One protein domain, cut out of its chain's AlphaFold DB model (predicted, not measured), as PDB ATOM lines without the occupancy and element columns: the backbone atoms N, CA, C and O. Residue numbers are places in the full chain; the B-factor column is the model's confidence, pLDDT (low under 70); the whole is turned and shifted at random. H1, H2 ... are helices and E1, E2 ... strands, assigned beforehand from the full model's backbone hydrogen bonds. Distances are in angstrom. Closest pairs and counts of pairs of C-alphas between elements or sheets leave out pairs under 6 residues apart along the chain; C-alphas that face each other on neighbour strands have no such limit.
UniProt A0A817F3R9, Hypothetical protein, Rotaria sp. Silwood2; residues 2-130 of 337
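This is residues 2 to 130 of the 337 residues of the protein "Hypothetical protein" of Rotaria sp. Silwood2 (UniProt A0A817F3R9). A small sheet of three short parallel strands, E1, E2 and E3, with H1 over one face, makes one part of an elongated model; H5 follows beyond the edge strand E3, with H2 beside it, and the longest helix, H6, lies farther out at the other end. H3 is near H1 at the sheet's end of the model, while the link of residues 76 to 88 runs from E3 to H4, which touches no helix. The printed part has 129 residues, with six named helices and three named strands in the order E1 H1 E2 H2 H3 E3 H4 H5 H6. The sheet's order is E1 E2 E3; the class is mostly helix, although under half of the residues, 60 of 129, are in named elements. The whole is compact by its radius of gyration of the C-alphas, 16.1 A, yet elongated in outline, with spans of 52 by 34 by 19 A.

The sheet has the edge strands E1, residues 16 to 19, and E3, residues 72 to 75, with the inner strand E2, residues 35 to 38, between them. E1 and E2 are parallel at 28 degrees; N 17 and O 35 are within hydrogen-bond range at 2.9 A, as are N 37 and O 17 at 2.9 A. E2 and E3 are parallel at 22 degrees, with N 73 and O 36 within hydrogen-bond range at 2.8 A. Residues 2 to 3 make a short parallel pairing with residues 17 to 18 of E1. H1, residues 24 to 31, is on the sheet at a height of 8.3 A; it lies over E2 and runs along the strands, at 15 degrees to E2 on the local plane. Its closest C-alphas to E2 are those of Leu 26 and Ala 36, 6.5 A apart. H3, residues 66 to 69, and H1 only just touch, with 3 pairs of C-alphas within 8 A, the closest those of Val 30 and Glu 68, 5.8 A apart. H5, residues 96 to 105, is on the sheet at E3, where the closest C-alphas are those of Gly 74 and Leu 104, 6.5 A apart. H2, residues 50 to 54, touches H5, the closest C-alphas being those of Ala 50 and Arg 96, 4.8 A apart. E1, H1 and E2, and likewise E2, H2, H3 and E3, form strand-helix-strand units, parallel neighbour strands joined through helices, each with a right-handed crossover. H6, residues 112 to 127, only just touches H5, with its residues 115 to 119 alone and 3 pairs of C-alphas within 8 A; the closest are those of Ala 99 and Leu 119, 7.0 A apart. They run opposite ways at a steep tilt of 65 degrees. H4, residues 89 to 93, and H5 meet only through their link. In H1, H2, H4 and H5 every O i to N i+4 pair is within hydrogen-bond range, in H6 11 of 12 are, and H3 is too short for such a pair.

E1 begins at C-alpha 16, (133.387, 14.970, 21.226), and is 9.7 A long; E2 measures 10.6 A and E3 8.4 A. E3 ends at C-alpha 75, (138.938, 12.807, 10.759). H1 is 10.5 A long and H5 14.4 A. H6 measures 19.8 A, has a kink of 29 degrees near residue 121, and ends at C-alpha 127, (142.877, 23.174, -7.602). H2, H3 and H4 are short helices of 5, 4 and 5 residues.

The two C-alphas farthest apart, those of Asn 10 and Asn 130, are 52.7 A apart. The printed part has no cut. The links E2 to H2, H2 to H3 and E3 to H4 are long. The mean pLDDT of the printed part is 92.2, and residues 59 to 62 are under 70.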
ATOM      1  N   GLY A   2     136.403  19.321  21.863       96.31
ATOM      2  CA  GLY A   2     137.718  19.895  22.135       96.31
ATOM      3  C   GLY A   2     138.831  18.866  22.004       96.31
ATOM      4  O   GLY A   2     138.561  17.671  21.848       96.31
ATOM      5  N   TRP A   3     140.065  19.358  22.054       97.12
ATOM      6  CA  TRP A   3     141.274  18.545  21.990       97.12
ATOM      7  C   TRP A   3     141.350  17.535  23.139       97.12
ATOM      8  O   TRP A   3     140.715  17.701  24.182       97.12
ATOM      9  N   ASP A   4     142.097  16.461  22.935       95.06
ATOM     10  CA  ASP A   4     142.178  15.311  23.835       95.06
ATOM     11  C   ASP A   4     142.627  15.628  25.274       95.06
ATOM     12  O   ASP A   4     142.299  14.865  26.186       95.06
ATOM     13  N   GLU A   5     143.236  16.786  25.534       95.38
ATOM     14  CA  GLU A   5     143.555  17.272  26.881       95.38
ATOM     15  C   GLU A   5     142.323  17.495  27.767       95.38
ATOM     16  O   GLU A   5     142.415  17.360  28.987       95.38
ATOM     17  N   ILE A   6     141.152  17.799  27.191       93.75
ATOM     18  CA  ILE A   6     139.934  18.024  27.991       93.75
ATOM     19  C   ILE A   6     139.370  16.725  28.578       93.75
ATOM     20  O   ILE A   6     138.440  16.761  29.389       93.75
ATOM     21  N   SER A   7     139.901  15.575  28.150       89.38
ATOM     22  CA  SER A   7     139.380  14.240  28.422       89.38
ATOM     23  C   SER A   7     139.675  13.759  29.852       89.38
ATOM     24  O   SER A   7     140.363  12.763  30.079       89.38
ATOM     25  N   THR A   8     139.126  14.478  30.829       88.75
ATOM     26  CA  THR A   8     139.200  14.201  32.270       88.75
ATOM     27  C   THR A   8     137.996  13.376  32.751       88.75
ATOM     28  O   THR A   8     137.017  13.204  32.024       88.75
ATOM     29  N   SER A   9     138.039  12.853  33.983       84.75
ATOM     30  CA  SER A   9     136.996  11.960  34.529       84.75
ATOM     31  C   SER A   9     135.604  12.591  34.657       84.75
ATOM     32  O   SER A   9     134.619  11.865  34.694       84.75
ATOM     33  N   ASN A  10     135.517  13.923  34.736       90.31
ATOM     34  CA  ASN A  10     134.267  14.647  35.000       90.31
ATOM     35  C   ASN A  10     133.642  15.255  33.731       90.31
ATOM     36  O   ASN A  10     132.673  16.010  33.820       90.31
ATOM     37  N   LEU A  11     134.207  14.977  32.553       94.50
ATOM     38  CA  LEU A  11     133.704  15.509  31.292       94.50
ATOM     39  C   LEU A  11     132.386  14.819  30.896       94.50
ATOM     40  O   LEU A  11     132.234  13.607  31.008       94.50
ATOM     41  N   SER A  12     131.418  15.589  30.395       93.69
ATOM     42  CA  SER A  12     130.159  15.030  29.884       93.69
ATOM     43  C   SER A  12     130.402  14.113  28.679       93.69
ATOM     44  O   SER A  12     131.054  14.533  27.721       93.69
ATOM     45  N   HIS A  13     129.795  12.919  28.660       92.00
ATOM     46  CA  HIS A  13     129.850  11.970  27.530       92.00
ATOM     47  C   HIS A  13     129.154  12.461  26.247       92.00
ATOM     48  O   HIS A  13     129.285  11.837  25.197       92.00
ATOM     49  N   GLN A  14     128.442  13.592  26.300       94.69
ATOM     50  CA  GLN A  14     127.972  14.291  25.095       94.69
ATOM     51  C   GLN A  14     129.103  15.043  24.371       94.69
ATOM     52  O   GLN A  14     128.918  15.516  23.251       94.69
ATOM     53  N   SER A  15     130.272  15.174  25.000       96.94
ATOM     54  CA  SER A  15     131.438  15.821  24.402       96.94
ATOM     55  C   SER A  15     132.063  14.943  23.319       96.94
ATOM     56  O   SER A  15     132.153  13.724  23.460       96.94
ATOM     57  N   VAL A  16     132.550  15.590  22.262       97.31
ATOM     58  CA  VAL A  16     133.387  14.970  21.226       97.31
ATOM     59  C   VAL A  16     134.850  15.295  21.511       97.31
ATOM     60  O   VAL A  16     135.177  16.468  21.724       97.31
ATOM     61  N   ILE A  17     135.699  14.269  21.504       97.38
ATOM     62  CA  ILE A  17     137.149  14.381  21.692       97.38
ATOM     63  C   ILE A  17     137.853  14.405  20.332       97.38
ATOM     64  O   ILE A  17     137.615  13.534  19.500       97.38
ATOM     65  N   GLN A  18     138.734  15.376  20.106       97.38
ATOM     66  CA  GLN A  18     139.574  15.444  18.910       97.38
ATOM     67  C   GLN A  18     140.997  14.986  19.237       97.38
ATOM     68  O   GLN A  18     141.747  15.684  19.918       97.38
ATOM     69  N   SER A  19     141.357  13.793  18.761       94.94
ATOM     70  CA  SER A  19     142.671  13.191  18.991       94.94
ATOM     71  C   SER A  19     143.700  13.746  18.020       94.94
ATOM     72  O   SER A  19     143.594  13.550  16.804       94.94
ATOM     73  N   TRP A  20     144.708  14.425  18.554       95.00
ATOM     74  CA  TRP A  20     145.658  15.180  17.742       95.00
ATOM     75  C   TRP A  20     147.117  14.798  17.991       95.00
ATOM     76  O   TRP A  20     147.914  14.774  17.050       95.00
ATOM     77  N   ARG A  21     147.449  14.400  19.222       92.19
ATOM     78  CA  ARG A  21     148.808  14.003  19.619       92.19
ATOM     79  C   ARG A  21     149.195  12.636  19.073       92.19
ATOM     80  O   ARG A  21     150.284  12.488  18.526       92.19
ATOM     81  N   ASP A  22     148.292  11.664  19.166       88.62
ATOM     82  CA  ASP A  22     148.520  10.279  18.746       88.62
ATOM     83  C   ASP A  22     147.203   9.514  18.501       88.62
ATOM     84  O   ASP A  22     146.101  10.035  18.697       88.62
ATOM     85  N   LYS A  23     147.317   8.264  18.034       86.25
ATOM     86  CA  LYS A  23     146.181   7.348  17.826       86.25
ATOM     87  C   LYS A  23     145.679   6.709  19.130       86.25
ATOM     88  O   LYS A  23     144.500   6.373  19.208       86.25
ATOM     89  N   SER A  24     146.527   6.554  20.151       88.88
ATOM     90  CA  SER A  24     146.139   5.975  21.451       88.88
ATOM     91  C   SER A  24     145.095   6.821  22.176       88.88
ATOM     92  O   SER A  24     144.128   6.277  22.698       88.88
ATOM     93  N   SER A  25     145.217   8.145  22.114       90.69
ATOM     94  CA  SER A  25     144.269   9.080  22.722       90.69
ATOM     95  C   SER A  25     142.862   8.953  22.115       90.69
ATOM     96  O   SER A  25     141.865   9.101  22.828       90.69
ATOM     97  N   LEU A  26     142.762   8.583  20.829       91.62
ATOM     98  CA  LEU A  26     141.490   8.271  20.169       91.62
ATOM     99  C   LEU A  26     140.876   6.987  20.737       91.62
ATOM    100  O   LEU A  26     139.701   6.978  21.108       91.62
ATOM    101  N   ILE A  27     141.677   5.922  20.828       91.56
ATOM    102  CA  ILE A  27     141.261   4.616  21.360       91.56
ATOM    103  C   ILE A  27     140.777   4.772  22.806       91.56
ATOM    104  O   ILE A  27     139.677   4.336  23.145       91.56
ATOM    105  N   ASP A  28     141.535   5.486  23.638       92.25
ATOM    106  CA  ASP A  28     141.191   5.729  25.038       92.25
ATOM    107  C   ASP A  28     139.901   6.539  25.194       92.25
ATOM    108  O   ASP A  28     139.100   6.275  26.095       92.25
ATOM    109  N   ALA A  29     139.669   7.547  24.346       93.31
ATOM    110  CA  ALA A  29     138.415   8.301  24.347       93.31
ATOM    111  C   ALA A  29     137.218   7.401  23.997       93.31
ATOM    112  O   ALA A  29     136.190   7.428  24.681       93.31
ATOM    113  N   VAL A  30     137.372   6.555  22.980       93.62
ATOM    114  CA  VAL A  30     136.327   5.640  22.512       93.62
ATOM    115  C   VAL A  30     136.018   4.540  23.538       93.62
ATOM    116  O   VAL A  30     134.838   4.267  23.786       93.62
ATOM    117  N   HIS A  31     137.036   3.962  24.190       92.94
ATOM    118  CA  HIS A  31     136.877   2.997  25.290       92.94
ATOM    119  C   HIS A  31     136.125   3.596  26.484       92.94
ATOM    120  O   HIS A  31     135.295   2.935  27.104       92.94
ATOM    121  N   ARG A  32     136.357   4.880  26.775       93.12
ATOM    122  CA  ARG A  32     135.638   5.629  27.819       93.12
ATOM    123  C   ARG A  32     134.244   6.096  27.384       93.12
ATOM    124  O   ARG A  32     133.574   6.793  28.139       93.12
ATOM    125  N   GLY A  33     133.792   5.715  26.191       93.94
ATOM    126  CA  GLY A  33     132.434   5.963  25.714       93.94
ATOM    127  C   GLY A  33     132.209   7.326  25.060       93.94
ATOM    128  O   GLY A  33     131.057   7.660  24.789       93.94
ATOM    129  N   TYR A  34     133.260   8.100  24.780       96.31
ATOM    130  CA  TYR A  34     133.140   9.365  24.052       96.31
ATOM    131  C   TYR A  34     133.034   9.137  22.545       96.31
ATOM    132  O   TYR A  34     133.611   8.193  22.002       96.31
ATOM    133  N   HIS A  35     132.339  10.045  21.861       96.12
ATOM    134  CA  HIS A  35     132.515  10.212  20.422       96.12
ATOM    135  C   HIS A  35     133.848  10.900  20.154       96.12
ATOM    136  O   HIS A  35     134.276  11.754  20.939       96.12
ATOM    137  N   ALA A  36     134.491  10.561  19.041       95.12
ATOM    138  CA  ALA A  36     135.789  11.124  18.733       95.12
ATOM    139  C   ALA A  36     136.024  11.348  17.239       95.12
ATOM    140  O   ALA A  36     135.488  10.636  16.391       95.12
ATOM    141  N   ILE A  37     136.850  12.345  16.938       95.31
ATOM    142  CA  ILE A  37     137.454  12.556  15.622       95.31
ATOM    143  C   ILE A  37     138.976  12.562  15.761       95.31
ATOM    144  O   ILE A  37     139.510  12.728  16.858       95.31
ATOM    145  N   VAL A  38     139.684  12.404  14.650       94.38
ATOM    146  CA  VAL A  38     141.149  12.367  14.626       94.38
ATOM    147  C   VAL A  38     141.731  13.375  13.647       94.38
ATOM    148  O   VAL A  38     141.312  13.466  12.496       94.38
ATOM    149  N   SER A  39     142.740  14.097  14.111       96.00
ATOM    150  CA  SER A  39     143.565  14.987  13.290       96.00
ATOM    151  C   SER A  39     145.020  14.544  13.244       96.00
ATOM    152  O   SER A  39     145.761  14.958  12.354       96.00
ATOM    153  N   HIS A  40     145.443  13.663  14.159       93.88
ATOM    154  CA  HIS A  40     146.761  13.043  14.087       93.88
ATOM    155  C   HIS A  40     146.961  12.356  12.727       93.88
ATOM    156  O   HIS A  40     146.144  11.537  12.309       93.88
ATOM    157  N   GLY A  41     148.050  12.697  12.033       93.81
ATOM    158  CA  GLY A  41     148.316  12.230  10.668       93.81
ATOM    159  C   GLY A  41     147.712  13.098   9.553       93.81
ATOM    160  O   GLY A  41     148.035  12.888   8.384       93.81
ATOM    161  N   PHE A  42     146.912  14.117   9.883       96.81
ATOM    162  CA  PHE A  42     146.262  15.034   8.932       96.81
ATOM    163  C   PHE A  42     146.658  16.513   9.126       96.81
ATOM    164  O   PHE A  42     145.929  17.416   8.723       96.81
ATOM    165  N   TYR A  43     147.834  16.765   9.706       96.62
ATOM    166  CA  TYR A  43     148.431  18.100   9.828       96.62
ATOM    167  C   TYR A  43     149.083  18.528   8.512       96.62
ATOM    168  O   TYR A  43     150.183  18.088   8.169       96.62
ATOM    169  N   LEU A  44     148.396  19.375   7.750       96.88
ATOM    170  CA  LEU A  44     148.854  19.857   6.448       96.88
ATOM    171  C   LEU A  44     150.027  20.832   6.582       96.88
ATOM    172  O   LEU A  44     150.899  20.853   5.710       96.88
ATOM    173  N   ASP A  45     150.074  21.608   7.660       94.25
ATOM    174  CA  ASP A  45     151.116  22.592   7.983       94.25
ATOM    175  C   ASP A  45     152.492  21.957   8.257       94.25
ATOM    176  O   ASP A  45     153.524  22.599   8.062       94.25
ATOM    177  N   HIS A  46     152.539  20.655   8.561       93.62
ATOM    178  CA  HIS A  46     153.790  19.890   8.640       93.62
ATOM    179  C   HIS A  46     154.423  19.614   7.265       93.62
ATOM    180  O   HIS A  46     155.548  19.126   7.200       93.62
ATOM    181  N   LEU A  47     153.712  19.915   6.170       93.94
ATOM    182  CA  LEU A  47     154.160  19.724   4.783       93.94
ATOM    183  C   LEU A  47     154.509  18.265   4.434       93.94
ATOM    184  O   LEU A  47     155.288  18.006   3.523       93.94
ATOM    185  N   ALA A  48     153.897  17.300   5.128       94.06
ATOM    186  CA  ALA A  48     153.980  15.891   4.756       94.06
ATOM    187  C   ALA A  48     153.291  15.622   3.400       94.06
ATOM    188  O   ALA A  48     152.426  16.388   2.958       94.06
ATOM    189  N   SER A  49     153.684  14.531   2.735       95.69
ATOM    190  CA  SER A  49     153.170  14.164   1.410       95.69
ATOM    191  C   SER A  49     151.707  13.713   1.446       95.69
ATOM    192  O   SER A  49     151.197  13.251   2.470       95.69
ATOM    193  N   ALA A  50     151.032  13.779   0.298       97.12
ATOM    194  CA  ALA A  50     149.702  13.210   0.117       97.12
ATOM    195  C   ALA A  50     149.671  11.714   0.460       97.12
ATOM    196  O   ALA A  50     148.718  11.263   1.084       97.12
ATOM    197  N   GLU A  51     150.719  10.956   0.122       96.06
ATOM    198  CA  GLU A  51     150.863   9.546   0.513       96.06
ATOM    199  C   GLU A  51     150.867   9.350   2.029       96.06
ATOM    200  O   GLU A  51     150.171   8.459   2.517       96.06
ATOM    201  N   TYR A  52     151.611  10.171   2.781       95.25
ATOM    202  CA  TYR A  52     151.638  10.079   4.242       95.25
ATOM    203  C   TYR A  52     150.230  10.240   4.813       95.25
ATOM    204  O   TYR A  52     149.769   9.413   5.598       95.25
ATOM    205  N   HIS A  53     149.515  11.271   4.364       95.81
ATOM    206  CA  HIS A  53     148.150  11.525   4.800       95.81
ATOM    207  C   HIS A  53     147.193  10.409   4.358       95.81
ATOM    208  O   HIS A  53     146.441   9.882   5.173       95.81
ATOM    209  N   TYR A  54     147.257   9.988   3.096       95.44
ATOM    210  CA  TYR A  54     146.418   8.925   2.544       95.44
ATOM    211  C   TYR A  54     146.639   7.578   3.242       95.44
ATOM    212  O   TYR A  54     145.713   6.777   3.334       95.44
ATOM    213  N   SER A  55     147.834   7.324   3.773       92.56
ATOM    214  CA  SER A  55     148.173   6.082   4.478       92.56
ATOM    215  C   SER A  55     147.662   6.028   5.924       92.56
ATOM    216  O   SER A  55     147.732   4.970   6.544       92.56
ATOM    217  N   ASN A  56     147.116   7.120   6.472       89.75
ATOM    218  CA  ASN A  56     146.529   7.123   7.815       89.75
ATOM    219  C   ASN A  56     145.123   6.503   7.812       89.75
ATOM    220  O   ASN A  56     144.116   7.198   7.665       89.75
ATOM    221  N   ASP A  57     145.054   5.180   7.974       80.31
ATOM    222  CA  ASP A  57     143.796   4.436   8.010       80.31
ATOM    223  C   ASP A  57     143.223   4.329   9.433       80.31
ATOM    224  O   ASP A  57     143.832   3.772  10.344       80.31
ATOM    225  N   LEU A  58     142.005   4.839   9.618       74.94
ATOM    226  CA  LEU A  58     141.301   4.822  10.904       74.94
ATOM    227  C   LEU A  58     140.633   3.477  11.220       74.94
ATOM    228  O   LEU A  58     140.161   3.275  12.337       74.94
ATOM    229  N   LYS A  59     140.536   2.580  10.236       68.69
ATOM    230  CA  LYS A  59     139.877   1.273  10.360       68.69
ATOM    231  C   LYS A  59     140.871   0.136  10.564       68.69
ATOM    232  O   LYS A  59     140.523  -0.850  11.200       68.69
ATOM    233  N   ILE A  60     142.070   0.248   9.993       59.94
ATOM    234  CA  ILE A  60     143.077  -0.826  10.021       59.94
ATOM    235  C   ILE A  60     143.935  -0.754  11.288       59.94
ATOM    236  O   ILE A  60     144.315  -1.786  11.835       59.94
ATOM    237  N   ASP A  61     144.187   0.450  11.799       63.97
ATOM    238  CA  ASP A  61     145.209   0.657  12.828       63.97
ATOM    239  C   ASP A  61     144.692   0.531  14.272       63.97
ATOM    240  O   ASP A  61     145.425   0.836  15.213       63.97
ATOM    241  N   MET A  62     143.433   0.120  14.478       69.75
ATOM    242  CA  MET A  62     142.789   0.155  15.796       69.75
ATOM    243  C   MET A  62     142.116  -1.169  16.169       69.75
ATOM    244  O   MET A  62     141.276  -1.689  15.441       69.75
ATOM    245  N   ILE A  63     142.459  -1.699  17.349       78.38
ATOM    246  CA  ILE A  63     141.791  -2.861  17.952       78.38
ATOM    247  C   ILE A  63     140.534  -2.354  18.674       78.38
ATOM    248  O   ILE A  63     140.575  -2.096  19.872       78.38
ATOM    249  N   LEU A  64     139.436  -2.169  17.937       85.00
ATOM    250  CA  LEU A  64     138.149  -1.701  18.471       85.00
ATOM    251  C   LEU A  64     137.026  -2.687  18.142       85.00
ATOM    252  O   LEU A  64     136.997  -3.287  17.065       85.00
ATOM    253  N   ASN A  65     136.063  -2.838  19.052       89.88
ATOM    254  CA  ASN A  65     134.841  -3.582  18.752       89.88
ATOM    255  C   ASN A  65     133.870  -2.755  17.886       89.88
ATOM    256  O   ASN A  65     134.005  -1.545  17.712       89.88
ATOM    257  N   THR A  66     132.834  -3.398  17.340       89.25
ATOM    258  CA  THR A  66     131.882  -2.744  16.424       89.25
ATOM    259  C   THR A  66     131.146  -1.550  17.047       89.25
ATOM    260  O   THR A  66     130.769  -0.622  16.332       89.25
ATOM    261  N   THR A  67     130.915  -1.555  18.362       91.44
ATOM    262  CA  THR A  67     130.248  -0.448  19.069       91.44
ATOM    263  C   THR A  67     131.194   0.734  19.246       91.44
ATOM    264  O   THR A  67     130.797   1.877  19.046       91.44
ATOM    265  N   GLU A  68     132.450   0.459  19.583       92.50
ATOM    266  CA  GLU A  68     133.522   1.447  19.686       92.50
ATOM    267  C   GLU A  68     133.829   2.095  18.339       92.50
ATOM    268  O   GLU A  68     133.876   3.319  18.252       92.50
ATOM    269  N   GLN A  69     133.907   1.305  17.266       90.00
ATOM    270  CA  GLN A  69     134.143   1.827  15.920       90.00
ATOM    271  C   GLN A  69     133.084   2.859  15.502       90.00
ATOM    272  O   GLN A  69     133.406   3.839  14.836       90.00
ATOM    273  N   LYS A  70     131.822   2.685  15.924       92.06
ATOM    274  CA  LYS A  70     130.729   3.638  15.646       92.06
ATOM    275  C   LYS A  70     130.882   4.978  16.368       92.06
ATOM    276  O   LYS A  70     130.200   5.929  16.000       92.06
ATOM    277  N   ARG A  71     131.734   5.064  17.394       94.00
ATOM    278  CA  ARG A  71     132.022   6.322  18.097       94.00
ATOM    279  C   ARG A  71     133.063   7.175  17.377       94.00
ATOM    280  O   ARG A  71     133.165   8.362  17.682       94.00
ATOM    281  N   ILE A  72     133.804   6.605  16.426       93.19
ATOM    282  CA  ILE A  72     134.703   7.360  15.552       93.19
ATOM    283  C   ILE A  72     133.855   8.033  14.472       93.19
ATOM    284  O   ILE A  72     133.300   7.371  13.598       93.19
ATOM    285  N   LEU A  73     133.760   9.358  14.541       94.56
ATOM    286  CA  LEU A  73     132.947  10.160  13.627       94.56
ATOM    287  C   LEU A  73     133.666  10.457  12.302       94.56
ATOM    288  O   LEU A  73     133.013  10.772  11.311       94.56
ATOM    289  N   GLY A  74     134.997  10.364  12.276       93.12
ATOM    290  CA  GLY A  74     135.819  10.638  11.100       93.12
ATOM    291  C   GLY A  74     137.158  11.264  11.472       93.12
ATOM    292  O   GLY A  74     137.661  11.065  12.580       93.12
ATOM    293  N   GLY A  75     137.719  12.037  10.545       94.06
ATOM    294  CA  GLY A  75     138.938  12.807  10.759       94.06
ATOM    295  C   GLY A  75     138.837  14.224  10.205       94.06
ATOM    296  O   GLY A  75     137.924  14.540   9.444       94.06
ATOM    297  N   GLU A  76     139.780  15.069  10.601       97.00
ATOM    298  CA  GLU A  76     139.841  16.475  10.207       97.00
ATOM    299  C   GLU A  76     141.265  16.834   9.784       97.00
ATOM    300  O   GLU A  76     142.215  16.618  10.539       97.00
ATOM    301  N   ALA A  77     141.398  17.387   8.575       98.00
ATOM    302  CA  ALA A  77     142.645  17.974   8.116       98.00
ATOM    303  C   ALA A  77     142.849  19.340   8.773       98.00
ATOM    304  O   ALA A  77     141.988  20.213   8.667       98.00
ATOM    305  N   CYS A  78     143.995  19.529   9.419       97.50
ATOM    306  CA  CYS A  78     144.326  20.774  10.101       97.50
ATOM    307  C   CYS A  78     145.356  21.557   9.289       97.50
ATOM    308  O   CYS A  78     146.329  20.987   8.797       97.50
ATOM    309  N   LEU A  79     145.140  22.865   9.170       97.44
ATOM    310  CA  LEU A  79     146.106  23.793   8.599       97.44
ATOM    311  C   LEU A  79     146.378  24.905   9.610       97.44
ATOM    312  O   LEU A  79     145.679  25.919   9.635       97.44
ATOM    313  N   TRP A  80     147.386  24.695  10.449       95.94
ATOM    314  CA  TRP A  80     147.886  25.745  11.330       95.94
ATOM    315  C   TRP A  80     148.677  26.788  10.529       95.94
ATOM    316  O   TRP A  80     149.232  26.489   9.469       95.94
ATOM    317  N   THR A  81     148.637  28.052  10.959       94.50
ATOM    318  CA  THR A  81     149.014  29.204  10.113       94.50
ATOM    319  C   THR A  81     150.253  29.964  10.584       94.50
ATOM    320  O   THR A  81     150.505  31.079  10.137       94.50
ATOM    321  N   GLU A  82     151.091  29.349  11.417       93.06
ATOM    322  CA  GLU A  82     152.343  29.931  11.920       93.06
ATOM    323  C   GLU A  82     153.280  30.359  10.782       93.06
ATOM    324  O   GLU A  82     153.949  31.386  10.871       93.06
ATOM    325  N   TYR A  83     153.296  29.585   9.692       92.69
ATOM    326  CA  TYR A  83     154.118  29.818   8.501       92.69
ATOM    327  C   TYR A  83     153.280  29.976   7.228       92.69
ATOM    328  O   TYR A  83     153.735  29.638   6.134       92.69
ATOM    329  N   ILE A  84     152.037  30.443   7.361       93.44
ATOM    330  CA  ILE A  84     151.091  30.541   6.246       93.44
ATOM    331  C   ILE A  84     150.391  31.893   6.308       93.44
ATOM    332  O   ILE A  84     149.706  32.205   7.276       93.44
ATOM    333  N   ASN A  85     150.515  32.684   5.242       92.94
ATOM    334  CA  ASN A  85     149.692  33.877   5.053       92.94
ATOM    335  C   ASN A  85     148.498  33.588   4.126       92.94
ATOM    336  O   ASN A  85     148.368  32.500   3.561       92.94
ATOM    337  N   SER A  86     147.642  34.591   3.926       92.62
ATOM    338  CA  SER A  86     146.432  34.485   3.100       92.62
ATOM    339  C   SER A  86     146.680  33.966   1.680       92.62
ATOM    340  O   SER A  86     145.827  33.271   1.136       92.62
ATOM    341  N   ASN A  87     147.838  34.267   1.084       90.62
ATOM    342  CA  ASN A  87     148.153  33.881  -0.294       90.62
ATOM    343  C   ASN A  87     148.587  32.411  -0.403       90.62
ATOM    344  O   ASN A  87     148.522  31.827  -1.480       90.62
ATOM    345  N   MET A  88     149.000  31.799   0.710       93.12
ATOM    346  CA  MET A  88     149.500  30.423   0.754       93.12
ATOM    347  C   MET A  88     148.434  29.401   1.138       93.12
ATOM    348  O   MET A  88     148.627  28.213   0.895       93.12
ATOM    349  N   VAL A  89     147.315  29.825   1.737       94.56
ATOM    350  CA  VAL A  89     146.282  28.903   2.249       94.56
ATOM    351  C   VAL A  89     145.883  27.878   1.188       94.56
ATOM    352  O   VAL A  89     145.853  26.681   1.469       94.56
ATOM    353  N   HIS A  90     145.659  28.319  -0.051       94.31
ATOM    354  CA  HIS A  90     145.247  27.433  -1.139       94.31
ATOM    355  C   HIS A  90     146.312  26.384  -1.494       94.31
ATOM    356  O   HIS A  90     146.013  25.190  -1.482       94.31
ATOM    357  N   SER A  91     147.561  26.804  -1.721       92.88
ATOM    358  CA  SER A  91     148.665  25.910  -2.117       92.88
ATOM    359  C   SER A  91     149.124  24.974  -0.994       92.88
ATOM    360  O   SER A  91     149.691  23.908  -1.244       92.88
ATOM    361  N   ARG A  92     148.881  25.353   0.267       95.19
ATOM    362  CA  ARG A  92     149.136  24.498   1.432       95.19
ATOM    363  C   ARG A  92     147.992  23.524   1.690       95.19
ATOM    364  O   ARG A  92     148.252  22.425   2.175       95.19
ATOM    365  N   THR A  93     146.763  23.866   1.312       96.06
ATOM    366  CA  THR A  93     145.594  22.990   1.479       96.06
ATOM    367  C   THR A  93     145.520  21.926   0.383       96.06
ATOM    368  O   THR A  93     145.356  20.734   0.661       96.06
ATOM    369  N   TRP A  94     145.655  22.338  -0.874       96.88
ATOM    370  CA  TRP A  94     145.414  21.485  -2.034       96.88
ATOM    371  C   TRP A  94     146.719  21.117  -2.754       96.88
ATOM    372  O   TRP A  94     147.676  21.883  -2.709       96.88
ATOM    373  N   PRO A  95     146.794  19.940  -3.404       96.81
ATOM    374  CA  PRO A  95     145.747  18.923  -3.523       96.81
ATOM    375  C   PRO A  95     145.708  17.921  -2.357       96.81
ATOM    376  O   PRO A  95     144.808  17.092  -2.314       96.81
ATOM    377  N   ARG A  96     146.636  17.978  -1.392       97.31
ATOM    378  CA  ARG A  96     146.788  16.962  -0.324       97.31
ATOM    379  C   ARG A  96     145.504  16.691   0.470       97.31
ATOM    380  O   ARG A  96     145.220  15.542   0.798       97.31
ATOM    381  N   THR A  97     144.683  17.716   0.702       98.06
ATOM    382  CA  THR A  97     143.372  17.554   1.357       98.06
ATOM    383  C   THR A  97     142.415  16.661   0.563       98.06
ATOM    384  O   THR A  97     141.603  15.968   1.163       98.06
ATOM    385  N   ALA A  98     142.524  16.590  -0.768       97.69
ATOM    386  CA  ALA A  98     141.713  15.675  -1.575       97.69
ATOM    387  C   ALA A  98     142.091  14.205  -1.330       97.69
ATOM    388  O   ALA A  98     141.206  13.355  -1.283       97.69
ATOM    389  N   ALA A  99     143.373  13.911  -1.087       96.94
ATOM    390  CA  ALA A  99     143.801  12.575  -0.676       96.94
ATOM    391  C   ALA A  99     143.251  12.217   0.719       96.94
ATOM    392  O   ALA A  99     142.754  11.110   0.926       96.94
ATOM    393  N   ILE A 100     143.249  13.171   1.659       96.88
ATOM    394  CA  ILE A 100     142.603  12.994   2.974       96.88
ATOM    395  C   ILE A 100     141.099  12.750   2.808       96.88
ATOM    396  O   ILE A 100     140.554  11.821   3.401       96.88
ATOM    397  N   ALA A 101     140.428  13.540   1.971       96.62
ATOM    398  CA  ALA A 101     139.004  13.391   1.702       96.62
ATOM    399  C   ALA A 101     138.684  12.009   1.120       96.62
ATOM    400  O   ALA A 101     137.748  11.356   1.575       96.62
ATOM    401  N   GLU A 102     139.489  11.523   0.171       95.38
ATOM    402  CA  GLU A 102     139.332  10.177  -0.370       95.38
ATOM    403  C   GLU A 102     139.464   9.110   0.719       95.38
ATOM    404  O   GLU A 102     138.639   8.198   0.765       95.38
ATOM    405  N   ARG A 103     140.459   9.239   1.604       92.31
ATOM    406  CA  ARG A 103     140.663   8.315   2.725       92.31
ATOM    407  C   ARG A 103     139.465   8.296   3.675       92.31
ATOM    408  O   ARG A 103     139.040   7.227   4.106       92.31
ATOM    409  N   LEU A 104     138.921   9.461   4.013       92.81
ATOM    410  CA  LEU A 104     137.815   9.569   4.965       92.81
ATOM    411  C   LEU A 104     136.458   9.186   4.355       92.81
ATOM    412  O   LEU A 104     135.560   8.773   5.085       92.81
ATOM    413  N   TRP A 105     136.311   9.289   3.032       93.81
ATOM    414  CA  TRP A 105     135.073   8.969   2.321       93.81
ATOM    415  C   TRP A 105     135.010   7.522   1.811       93.81
ATOM    416  O   TRP A 105     133.969   6.869   1.897       93.81
ATOM    417  N   SER A 106     136.105   7.011   1.244       91.19
ATOM    418  CA  SER A 106     136.108   5.745   0.500       91.19
ATOM    419  C   SER A 106     136.102   4.525   1.422       91.19
ATOM    420  O   SER A 106     136.660   4.515   2.520       91.19
ATOM    421  N   SER A 107     135.459   3.446   0.971       79.19
ATOM    422  CA  SER A 107     135.362   2.201   1.740       79.19
ATOM    423  C   SER A 107     136.629   1.344   1.675       79.19
ATOM    424  O   SER A 107     136.875   0.585   2.612       79.19
ATOM    425  N   THR A 108     137.420   1.472   0.608       76.94
ATOM    426  CA  THR A 108     138.618   0.667   0.335       76.94
ATOM    427  C   THR A 108     139.851   1.536   0.134       76.94
ATOM    428  O   THR A 108     139.762   2.632  -0.417       76.94
ATOM    429  N   TYR A 109     141.006   1.001   0.525       79.50
ATOM    430  CA  TYR A 109     142.313   1.550   0.182       79.50
ATOM    431  C   TYR A 109     142.735   1.107  -1.223       79.50
ATOM    432  O   TYR A 109     142.600  -0.070  -1.566       79.50
ATOM    433  N   ASP A 110     143.260   2.039  -2.014       83.81
ATOM    434  CA  ASP A 110     143.870   1.770  -3.316       83.81
ATOM    435  C   ASP A 110     145.401   1.897  -3.229       83.81
ATOM    436  O   ASP A 110     145.951   2.400  -2.248       83.81
ATOM    437  N   LYS A 111     146.123   1.444  -4.256       92.19
ATOM    438  CA  LYS A 111     147.577   1.631  -4.334       92.19
ATOM    439  C   LYS A 111     147.915   3.124  -4.365       92.19
ATOM    440  O   LYS A 111     147.262   3.893  -5.070       92.19
ATOM    441  N   ILE A 112     148.999   3.504  -3.689       94.19
ATOM    442  CA  ILE A 112     149.498   4.889  -3.647       94.19
ATOM    443  C   ILE A 112     149.661   5.493  -5.050       94.19
ATOM    444  O   ILE A 112     149.235   6.621  -5.281       94.19
ATOM    445  N   ASP A 113     150.197   4.732  -6.006       93.19
ATOM    446  CA  ASP A 113     150.360   5.206  -7.386       93.19
ATOM    447  C   ASP A 113     149.023   5.560  -8.053       93.19
ATOM    448  O   ASP A 113     148.925   6.579  -8.736       93.19
ATOM    449  N   CYS A 114     147.978   4.756  -7.828       94.81
ATOM    450  CA  CYS A 114     146.638   5.013  -8.360       94.81
ATOM    451  C   CYS A 114     145.997   6.248  -7.708       94.81
ATOM    452  O   CYS A 114     145.265   6.987  -8.372       94.81
ATOM    453  N   MET A 115     146.267   6.476  -6.417       96.06
ATOM    454  CA  MET A 115     145.859   7.695  -5.719       96.06
ATOM    455  C   MET A 115     146.528   8.918  -6.352       96.06
ATOM    456  O   MET A 115     145.820   9.842  -6.743       96.06
ATOM    457  N   TYR A 116     147.852   8.905  -6.553       96.81
ATOM    458  CA  TYR A 116     148.556  10.023  -7.194       96.81
ATOM    459  C   TYR A 116     148.099  10.267  -8.637       96.81
ATOM    460  O   TYR A 116     147.920  11.421  -9.021       96.81
ATOM    461  N   ASP A 117     147.851   9.214  -9.426       94.75
ATOM    462  CA  ASP A 117     147.363   9.358 -10.804       94.75
ATOM    463  C   ASP A 117     145.995  10.077 -10.841       94.75
ATOM    464  O   ASP A 117     145.775  10.970 -11.665       94.75
ATOM    465  N   ARG A 118     145.084   9.762  -9.908       96.00
ATOM    466  CA  ARG A 118     143.798  10.475  -9.761       96.00
ATOM    467  C   ARG A 118     143.976  11.880  -9.190       96.00
ATOM    468  O   ARG A 118     143.336  12.818  -9.676       96.00
ATOM    469  N   LEU A 119     144.854  12.040  -8.201       96.56
ATOM    470  CA  LEU A 119     145.140  13.317  -7.557       96.56
ATOM    471  C   LEU A 119     145.690  14.332  -8.561       96.56
ATOM    472  O   LEU A 119     145.228  15.466  -8.570       96.56
ATOM    473  N   ALA A 120     146.588  13.920  -9.458       94.81
ATOM    474  CA  ALA A 120     147.139  14.772 -10.511       94.81
ATOM    475  C   ALA A 120     146.056  15.281 -11.481       94.81
ATOM    476  O   ALA A 120     146.074  16.443 -11.897       94.81
ATOM    477  N   ILE A 121     145.070  14.437 -11.815       95.38
ATOM    478  CA  ILE A 121     143.920  14.839 -12.639       95.38
ATOM    479  C   ILE A 121     143.051  15.854 -11.886       95.38
ATOM    480  O   ILE A 121     142.638  16.857 -12.470       95.38
ATOM    481  N   MET A 122     142.772  15.613 -10.601       95.94
ATOM    482  CA  MET A 122     141.995  16.540  -9.773       95.94
ATOM    483  C   MET A 122     142.707  17.877  -9.586       95.94
ATOM    484  O   MET A 122     142.071  18.920  -9.713       95.94
ATOM    485  N   ASP A 123     144.015  17.847  -9.344       95.31
ATOM    486  CA  ASP A 123     144.850  19.028  -9.162       95.31
ATOM    487  C   ASP A 123     144.770  19.942 -10.378       95.31
ATOM    488  O   ASP A 123     144.308  21.077 -10.274       95.31
ATOM    489  N   LYS A 124     145.049  19.394 -11.562       94.12
ATOM    490  CA  LYS A 124     144.959  20.133 -12.822       94.12
ATOM    491  C   LYS A 124     143.534  20.582 -13.167       94.12
ATOM    492  O   LYS A 124     143.355  21.534 -13.915       94.12
ATOM    493  N   LYS A 125     142.499  19.891 -12.693       95.31
ATOM    494  CA  LYS A 125     141.115  20.237 -13.043       95.31
ATOM    495  C   LYS A 125     140.502  21.274 -12.105       95.31
ATOM    496  O   LYS A 125     139.749  22.123 -12.572       95.31
ATOM    497  N   PHE A 126     140.774  21.180 -10.808       95.06
ATOM    498  CA  PHE A 126     140.006  21.886  -9.781       95.06
ATOM    499  C   PHE A 126     140.843  22.811  -8.905       95.06
ATOM    500  O   PHE A 126     140.337  23.850  -8.492       95.06
ATOM    501  N   PHE A 127     142.092  22.453  -8.607       94.56
ATOM    502  CA  PHE A 127     142.877  23.174  -7.602       94.56
ATOM    503  C   PHE A 127     143.895  24.117  -8.238       94.56
ATOM    504  O   PHE A 127     143.980  25.281  -7.853       94.56
ATOM    505  N   HIS A 128     144.609  23.642  -9.252       93.50
ATOM    506  CA  HIS A 128     145.722  24.333  -9.887       93.50
ATOM    507  C   HIS A 128     145.676  24.202 -11.423       93.50
ATOM    508  O   HIS A 128     146.625  23.708 -12.033       93.50
ATOM    509  N   PRO A 129     144.598  24.649 -12.100       86.94
ATOM    510  CA  PRO A 129     144.464  24.461 -13.546       86.94
ATOM    511  C   PRO A 129     145.537  25.171 -14.369       86.94
ATOM    512  O   PRO A 129     145.977  24.635 -15.385       86.94
ATOM    513  N   ASN A 130     145.986  26.341 -13.905       86.38
ATOM    514  CA  ASN A 130     146.994  27.158 -14.585       86.38
ATOM    515  C   ASN A 130     148.146  27.600 -13.670       86.38
ATOM    516  O   ASN A 130     149.017  28.332 -14.131       86.38
TER     517      ASN A 130